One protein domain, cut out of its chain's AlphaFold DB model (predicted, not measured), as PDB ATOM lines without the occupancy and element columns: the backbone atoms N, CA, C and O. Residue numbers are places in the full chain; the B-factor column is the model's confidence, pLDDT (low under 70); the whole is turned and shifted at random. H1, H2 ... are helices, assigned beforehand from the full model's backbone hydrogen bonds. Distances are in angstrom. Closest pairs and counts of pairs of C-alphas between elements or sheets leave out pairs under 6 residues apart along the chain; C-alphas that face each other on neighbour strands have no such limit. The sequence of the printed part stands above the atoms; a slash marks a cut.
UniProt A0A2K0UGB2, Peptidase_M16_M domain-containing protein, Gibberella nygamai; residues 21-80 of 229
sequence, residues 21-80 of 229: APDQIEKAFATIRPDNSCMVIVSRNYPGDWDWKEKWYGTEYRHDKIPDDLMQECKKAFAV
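Overview. This is residues 21 to 80 of the 229 residues of the protein "Peptidase_M16_M domain-containing protein" of Gibberella nygamai (UniProt A0A2K0UGB2). With little regular structure, the printed part is a long open loop: from H1, which sticks out with residues 21 to 31, an unnamed stretch runs away, folds back on itself through a short strand-like pairing, and returns to H2. The 60 printed residues hold two named helices, H1 then H2, and no named strand; the class is all helix, with 19 residues in named elements. The whole is extended, radius of gyration of the C-alphas 16.3 A, and only just elongated, spanning 43 by 29 by 17 A.

Arrangement. H1, residues 22 to 29, and H2, residues 68 to 78, are apart. Between them, residues 52 to 53 pair with residues 60 to 61, antiparallel. In H1 and H2 every O i to N i+4 pair is within hydrogen-bond range.

Along the chain. H1 begins at C-alpha 22 (44.591, 78.835, 60.691) and measures 10.6 A. H2 measures 15.1 A and ends at C-alpha 78 (64.084, 78.334, 67.761).

Size, cuts and confidence. The C-alphas farthest apart, of Ala 21 and Pro 47, are 47.1 A apart. The 38-residue link is long. The printed part has no cut. Residues 47 to 48 have pLDDT under 70.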
ATOM      1  N   ALA A  21      41.704  76.242  58.445       96.12
ATOM      2  CA  ALA A  21      41.590  76.508  59.879       96.12
ATOM      3  C   ALA A  21      42.938  77.003  60.453       96.12
ATOM      4  O   ALA A  21      43.681  76.198  61.027       96.12
ATOM      5  N   PRO A  22      43.285  78.297  60.297       97.25
ATOM      6  CA  PRO A  22      44.591  78.835  60.691       97.25
ATOM      7  C   PRO A  22      44.894  78.631  62.180       97.25
ATOM      8  O   PRO A  22      45.977  78.162  62.517       97.25
ATOM      9  N   ASP A  23      43.915  78.827  63.065       97.75
ATOM     10  CA  ASP A  23      44.087  78.632  64.511       97.75
ATOM     11  C   ASP A  23      44.526  77.205  64.875       97.75
ATOM     12  O   ASP A  23      45.224  76.983  65.864       97.75
ATOM     13  N   GLN A  24      44.101  76.201  64.100       96.94
ATOM     14  CA  GLN A  24      44.499  74.808  64.327       96.94
ATOM     15  C   GLN A  24      45.937  74.558  63.863       96.94
ATOM     16  O   GLN A  24      46.661  73.795  64.502       96.94
ATOM     17  N   ILE A  25      46.357  75.228  62.787       96.94
ATOM     18  CA  ILE A  25      47.743  75.210  62.306       96.94
ATOM     19  C   ILE A  25      48.654  75.853  63.358       96.94
ATOM     20  O   ILE A  25      49.664  75.261  63.735       96.94
ATOM     21  N   GLU A  26      48.266  77.006  63.904       97.12
ATOM     22  CA  GLU A  26      49.014  77.683  64.970       97.12
ATOM     23  C   GLU A  26      49.111  76.833  66.241       97.12
ATOM     24  O   GLU A  26      50.197  76.682  66.805       97.12
ATOM     25  N   LYS A  27      48.007  76.199  66.663       97.50
ATOM     26  CA  LYS A  27      48.010  75.260  67.799       97.50
ATOM     27  C   LYS A  27      48.960  74.089  67.573       97.50
ATOM     28  O   LYS A  27      49.672  73.707  68.499       97.50
ATOM     29  N   ALA A  28      48.986  73.523  66.367       96.81
ATOM     30  CA  ALA A  28      49.920  72.456  66.025       96.81
ATOM     31  C   ALA A  28      51.373  72.952  66.072       96.81
ATOM     32  O   ALA A  28      52.207  72.319  66.719       96.81
ATOM     33  N   PHE A  29      51.676  74.112  65.482       95.12
ATOM     34  CA  PHE A  29      53.020  74.695  65.527       95.12
ATOM     35  C   PHE A  29      53.485  75.042  66.940       95.12
ATOM     36  O   PHE A  29      54.655  74.833  67.250       95.12
ATOM     37  N   ALA A  30      52.585  75.448  67.838       95.62
ATOM     38  CA  ALA A  30      52.916  75.684  69.243       95.62
ATOM     39  C   ALA A  30      53.444  74.424  69.968       95.62
ATOM     40  O   ALA A  30      54.095  74.537  71.011       95.62
ATOM     41  N   THR A  31      53.190  73.222  69.432       96.38
ATOM     42  CA  THR A  31      53.740  71.958  69.955       96.38
ATOM     43  C   THR A  31      55.133  71.622  69.430       96.38
ATOM     44  O   THR A  31      55.839  70.843  70.070       96.38
ATOM     45  N   ILE A  32      55.556  72.208  68.307       95.88
ATOM     46  CA  ILE A  32      56.869  71.951  67.713       95.88
ATOM     47  C   ILE A  32      57.890  72.817  68.448       95.88
ATOM     48  O   ILE A  32      58.142  73.957  68.070       95.88
ATOM     49  N   ARG A  33      58.451  72.289  69.539       95.88
ATOM     50  CA  ARG A  33      59.435  72.986  70.375       95.88
ATOM     51  C   ARG A  33      60.614  72.073  70.709       95.88
ATOM     52  O   ARG A  33      60.406  70.864  70.828       95.88
ATOM     53  N   PRO A  34      61.821  72.622  70.942       96.00
ATOM     54  CA  PRO A  34      62.983  71.825  71.342       96.00
ATOM     55  C   PRO A  34      62.728  70.951  72.581       96.00
ATOM     56  O   PRO A  34      63.082  69.776  72.593       96.00
ATOM     57  N   ASP A  35      62.046  71.491  73.594       94.69
ATOM     58  CA  ASP A  35      61.682  70.792  74.838       94.69
ATOM     59  C   ASP A  35      60.581  69.733  74.671       94.69
ATOM     60  O   ASP A  35      60.369  68.932  75.576       94.69
ATOM     61  N   ASN A  36      59.894  69.719  73.527       96.38
ATOM     62  CA  ASN A  36      58.836  68.768  73.195       96.38
ATOM     63  C   ASN A  36      59.243  67.866  72.015       96.38
ATOM     64  O   ASN A  36      58.401  67.431  71.230       96.38
ATOM     65  N   SER A  37      60.548  67.635  71.854       94.00
ATOM     66  CA  SER A  37      61.120  66.846  70.763       94.00
ATOM     67  C   SER A  37      61.688  65.514  71.256       94.00
ATOM     68  O   SER A  37      62.081  65.368  72.413       94.00
ATOM     69  N   CYS A  38      61.735  64.534  70.354       94.81
ATOM     70  CA  CYS A  38      62.436  63.270  70.543       94.81
ATOM     71  C   CYS A  38      63.428  63.115  69.390       94.81
ATOM     72  O   CYS A  38      63.028  63.147  68.224       94.81
ATOM     73  N   MET A  39      64.715  62.990  69.711       93.62
ATOM     74  CA  MET A  39      65.779  62.845  68.724       93.62
ATOM     75  C   MET A  39      66.208  61.383  68.650       93.62
ATOM     76  O   MET A  39      66.640  60.810  69.646       93.62
ATOM     77  N   VAL A  40      66.114  60.797  67.458       93.75
ATOM     78  CA  VAL A  40      66.537  59.419  67.191       93.75
ATOM     79  C   VAL A  40      67.697  59.457  66.207       93.75
ATOM     80  O   VAL A  40      67.559  59.983  65.105       93.75
ATOM     81  N   ILE A  41      68.837  58.898  66.605       90.69
ATOM     82  CA  ILE A  41      70.038  58.813  65.772       90.69
ATOM     83  C   ILE A  41      70.249  57.350  65.398       90.69
ATOM     84  O   ILE A  41      70.350  56.491  66.268       90.69
ATOM     85  N   VAL A  42      70.335  57.074  64.097       90.81
ATOM     86  CA  VAL A  42      70.610  55.735  63.568       90.81
ATOM     87  C   VAL A  42      71.930  55.781  62.811       90.81
ATOM     88  O   VAL A  42      72.061  56.487  61.814       90.81
ATOM     89  N   SER A  43      72.914  55.023  63.284       87.62
ATOM     90  CA  SER A  43      74.229  54.901  62.657       87.62
ATOM     91  C   SER A  43      74.693  53.452  62.726       87.62
ATOM     92  O   SER A  43      74.479  52.780  63.732       87.62
ATOM     93  N   ARG A  44      75.359  52.977  61.667       85.12
ATOM     94  CA  ARG A  44      76.096  51.702  61.708       85.12
ATOM     95  C   ARG A  44      77.391  51.816  62.511       85.12
ATOM     96  O   ARG A  44      77.848  50.833  63.078       85.12
ATOM     97  N   ASN A  45      77.975  53.014  62.533       77.06
ATOM     98  CA  ASN A  45      79.254  53.310  63.159       77.06
ATOM     99  C   ASN A  45      78.974  54.079  64.454       77.06
ATOM    100  O   ASN A  45      78.924  55.310  64.452       77.06
ATOM    101  N   TYR A  46      78.725  53.354  65.538       70.88
ATOM    102  CA  TYR A  46      78.624  53.908  66.887       70.88
ATOM    103  C   TYR A  46      79.412  52.995  67.841       70.88
ATOM    104  O   TYR A  46      79.423  51.787  67.599       70.88
ATOM    105  N   PRO A  47      80.094  53.522  68.877       67.62
ATOM    106  CA  PRO A  47      81.056  52.779  69.709       67.62
ATOM    107  C   PRO A  47      80.537  51.534  70.456       67.62
ATOM    108  O   PRO A  47      81.332  50.879  71.125       67.62
ATOM    109  N   GLY A  48      79.263  51.156  70.314       66.19
ATOM    110  CA  GLY A  48      78.750  49.867  70.788       66.19
ATOM    111  C   GLY A  48      78.485  49.794  72.292       66.19
ATOM    112  O   GLY A  48      78.296  48.706  72.821       66.19
ATOM    113  N   ASP A  49      78.428  50.928  72.987       78.25
ATOM    114  CA  ASP A  49      78.027  51.040  74.392       78.25
ATOM    115  C   ASP A  49      76.493  51.124  74.555       78.25
ATOM    116  O   ASP A  49      75.978  51.886  75.372       78.25
ATOM    117  N   TRP A  50      75.752  50.363  73.743       84.19
ATOM    118  CA  TRP A  50      74.289  50.294  73.786       84.19
ATOM    119  C   TRP A  50      73.851  49.280  74.844       84.19
ATOM    120  O   TRP A  50      74.071  48.079  74.712       84.19
ATOM    121  N   ASP A  51      73.245  49.778  75.913       88.31
ATOM    122  CA  ASP A  51      72.857  49.022  77.105       88.31
ATOM    123  C   ASP A  51      71.419  48.479  77.043       88.31
ATOM    124  O   ASP A  51      71.020  47.694  77.908       88.31
ATOM    125  N   TRP A  52      70.649  48.832  76.005       91.38
ATOM    126  CA  TRP A  52      69.269  48.384  75.831       91.38
ATOM    127  C   TRP A  52      69.073  47.523  74.593       91.38
ATOM    128  O   TRP A  52      69.698  47.705  73.548       91.38
ATOM    129  N   LYS A  53      68.112  46.606  74.706       93.62
ATOM    130  CA  LYS A  53      67.663  45.743  73.619       93.62
ATOM    131  C   LYS A  53      66.145  45.716  73.579       93.62
ATOM    132  O   LYS A  53      65.492  45.407  74.577       93.62
ATOM    133  N   GLU A  54      65.576  46.077  72.437       95.38
ATOM    134  CA  GLU A  54      64.135  45.992  72.216       95.38
ATOM    135  C   GLU A  54      63.691  44.521  72.295       95.38
ATOM    136  O   GLU A  54      64.387  43.615  71.835       95.38
ATOM    137  N   LYS A  55      62.537  44.277  72.919       96.50
ATOM    138  CA  LYS A  55      62.065  42.950  73.317       96.50
ATOM    139  C   LYS A  55      61.834  41.991  72.146       96.50
ATOM    140  O   LYS A  55      62.085  40.798  72.302       96.50
ATOM    141  N   TRP A  56      61.292  42.467  71.029       97.44
ATOM    142  CA  TRP A  56      60.765  41.601  69.971       97.44
ATOM    143  C   TRP A  56      61.744  41.392  68.821       97.44
ATOM    144  O   TRP A  56      61.941  40.263  68.379       97.44
ATOM    145  N   TYR A  57      62.366  42.467  68.351       95.94
ATOM    146  CA  TYR A  57      63.301  42.447  67.228       95.94
ATOM    147  C   TYR A  57      64.754  42.360  67.683       95.94
ATOM    148  O   TYR A  57      65.637  42.082  66.875       95.94
ATOM    149  N   GLY A  58      65.015  42.585  68.972       93.00
ATOM    150  CA  GLY A  58      66.371  42.600  69.492       93.00
ATOM    151  C   GLY A  58      67.183  43.797  69.007       93.00
ATOM    152  O   GLY A  58      68.407  43.722  69.031       93.00
ATOM    153  N   THR A  59      66.530  44.873  68.553       91.94
ATOM    154  CA  THR A  59      67.211  46.106  68.150       91.94
ATOM    155  C   THR A  59      67.957  46.662  69.349       91.94
ATOM    156  O   THR A  59      67.349  46.973  70.374       91.94
ATOM    157  N   GLU A  60      69.270  46.756  69.226       91.50
ATOM    158  CA  GLU A  60      70.119  47.372  70.234       91.50
ATOM    159  C   GLU A  60      69.980  48.894  70.123       91.50
ATOM    160  O   GLU A  60      69.890  49.438  69.020       91.50
ATOM    161  N   TYR A  61      69.882  49.580  71.259       91.81
ATOM    162  CA  TYR A  61      69.745  51.032  71.304       91.81
ATOM    163  C   TYR A  61      70.242  51.589  72.638       91.81
ATOM    164  O   TYR A  61      70.494  50.853  73.592       91.81
ATOM    165  N   ARG A  62      70.338  52.916  72.706       90.62
ATOM    166  CA  ARG A  62      70.541  53.667  73.943       90.62
ATOM    167  C   ARG A  62      69.514  54.785  74.027       90.62
ATOM    168  O   ARG A  62      69.062  55.293  72.999       90.62
ATOM    169  N   HIS A  63      69.139  55.155  75.244       91.56
ATOM    170  CA  HIS A  63      68.206  56.243  75.495       91.56
ATOM    171  C   HIS A  63      68.773  57.184  76.556       91.56
ATOM    172  O   HIS A  63      68.825  56.840  77.735       91.56
ATOM    173  N   ASP A  64      69.130  58.392  76.128       91.56
ATOM    174  CA  ASP A  64      69.678  59.434  76.989       91.56
ATOM    175  C   ASP A  64      68.852  60.714  76.898       91.56
ATOM    176  O   ASP A  64      68.148  60.976  75.918       91.56
ATOM    177  N   LYS A  65      69.011  61.571  77.905       94.50
ATOM    178  CA  LYS A  65      68.574  62.961  77.801       94.50
ATOM    179  C   LYS A  65      69.439  63.674  76.757       94.50
ATOM    180  O   LYS A  65      70.659  63.525  76.757       94.50
ATOM    181  N   ILE A  66      68.813  64.498  75.916       95.25
ATOM    182  CA  ILE A  66      69.540  65.411  75.024       95.25
ATOM    183  C   ILE A  66      70.479  66.281  75.884       95.25
ATOM    184  O   ILE A  66      69.992  66.870  76.857       95.25
ATOM    185  N   PRO A  67      71.784  66.363  75.553       95.56
ATOM    186  CA  PRO A  67      72.740  67.191  76.280       95.56
ATOM    187  C   PRO A  67      72.249  68.632  76.454       95.56
ATOM    188  O   PRO A  67      71.639  69.212  75.550       95.56
ATOM    189  N   ASP A  68      72.472  69.201  77.640       96.75
ATOM    190  CA  ASP A  68      71.901  70.502  77.991       96.75
ATOM    191  C   ASP A  68      72.464  71.631  77.111       96.75
ATOM    192  O   ASP A  68      71.719  72.536  76.744       96.75
ATOM    193  N   ASP A  69      73.737  71.563  76.724       97.69
ATOM    194  CA  ASP A  69      74.379  72.479  75.776       97.69
ATOM    195  C   ASP A  69      73.686  72.465  74.404       97.69
ATOM    196  O   ASP A  69      73.231  73.515  73.943       97.69
ATOM    197  N   LEU A  70      73.485  71.281  73.814       96.38
ATOM    198  CA  LEU A  70      72.757  71.117  72.552       96.38
ATOM    199  C   LEU A  70      71.302  71.599  72.672       96.38
ATOM    200  O   LEU A  70      70.780  72.277  71.787       96.38
ATOM    201  N   MET A  71      70.634  71.304  73.789       97.06
ATOM    202  CA  MET A  71      69.276  71.788  74.047       97.06
ATOM    203  C   MET A  71      69.220  73.323  74.103       97.06
ATOM    204  O   MET A  71      68.265  73.922  73.602       97.06
ATOM    205  N   GLN A  72      70.229  73.980  74.689       97.06
ATOM    206  CA  GLN A  72      70.312  75.442  74.678       97.06
ATOM    207  C   GLN A  72      70.552  75.995  73.272       97.06
ATOM    208  O   GLN A  72      69.951  77.008  72.919       97.06
ATOM    209  N   GLU A  73      71.377  75.345  72.452       96.38
ATOM    210  CA  GLU A  73      71.566  75.731  71.048       96.38
ATOM    211  C   GLU A  73      70.264  75.629  70.249       96.38
ATOM    212  O   GLU A  73      69.868  76.596  69.596       96.38
ATOM    213  N   CYS A  74      69.532  74.522  70.382       95.75
ATOM    214  CA  CYS A  74      68.226  74.348  69.746       95.75
ATOM    215  C   CYS A  74      67.219  75.422  70.185       95.75
ATOM    216  O   CYS A  74      66.487  75.964  69.357       95.75
ATOM    217  N   LYS A  75      67.188  75.775  71.478       95.94
ATOM    218  CA  LYS A  75      66.334  76.859  71.998       95.94
ATOM    219  C   LYS A  75      66.719  78.224  71.437       95.94
ATOM    220  O   LYS A  75      65.829  78.995  71.084       95.94
ATOM    221  N   LYS A  76      68.019  78.515  71.317       94.75
ATOM    222  CA  LYS A  76      68.509  79.744  70.676       94.75
ATOM    223  C   LYS A  76      68.087  79.802  69.209       94.75
ATOM    224  O   LYS A  76      67.547  80.820  68.797       94.75
ATOM    225  N   ALA A  77      68.264  78.712  68.459       92.75
ATOM    226  CA  ALA A  77      67.859  78.617  67.056       92.75
ATOM    227  C   ALA A  77      66.338  78.779  66.873       92.75
ATOM    228  O   ALA A  77      65.886  79.456  65.953       92.75
ATOM    229  N   PHE A  78      65.542  78.207  67.778       92.81
ATOM    230  CA  PHE A  78      64.084  78.334  67.761       92.81
ATOM    231  C   PHE A  78      63.605  79.771  68.032       92.81
ATOM    232  O   PHE A  78      62.608  80.209  67.464       92.81
ATOM    233  N   ALA A  79      64.319  80.517  68.880       93.56
ATOM    234  CA  ALA A  79      63.970  81.885  69.269       93.56
ATOM    235  C   ALA A  79      64.483  82.973  68.299       93.56
ATOM    236  O   ALA A  79      64.331  84.160  68.589       93.56
ATOM    237  N   VAL A  80      65.096  82.592  67.171       93.12
ATOM    238  CA  VAL A  80      65.665  83.529  66.188       93.12
ATOM    239  C   VAL A  80      64.597  84.495  65.661       93.12
ATOM    240  O   VAL A  80      63.528  84.091  65.184       93.12
TER     241      VAL A  80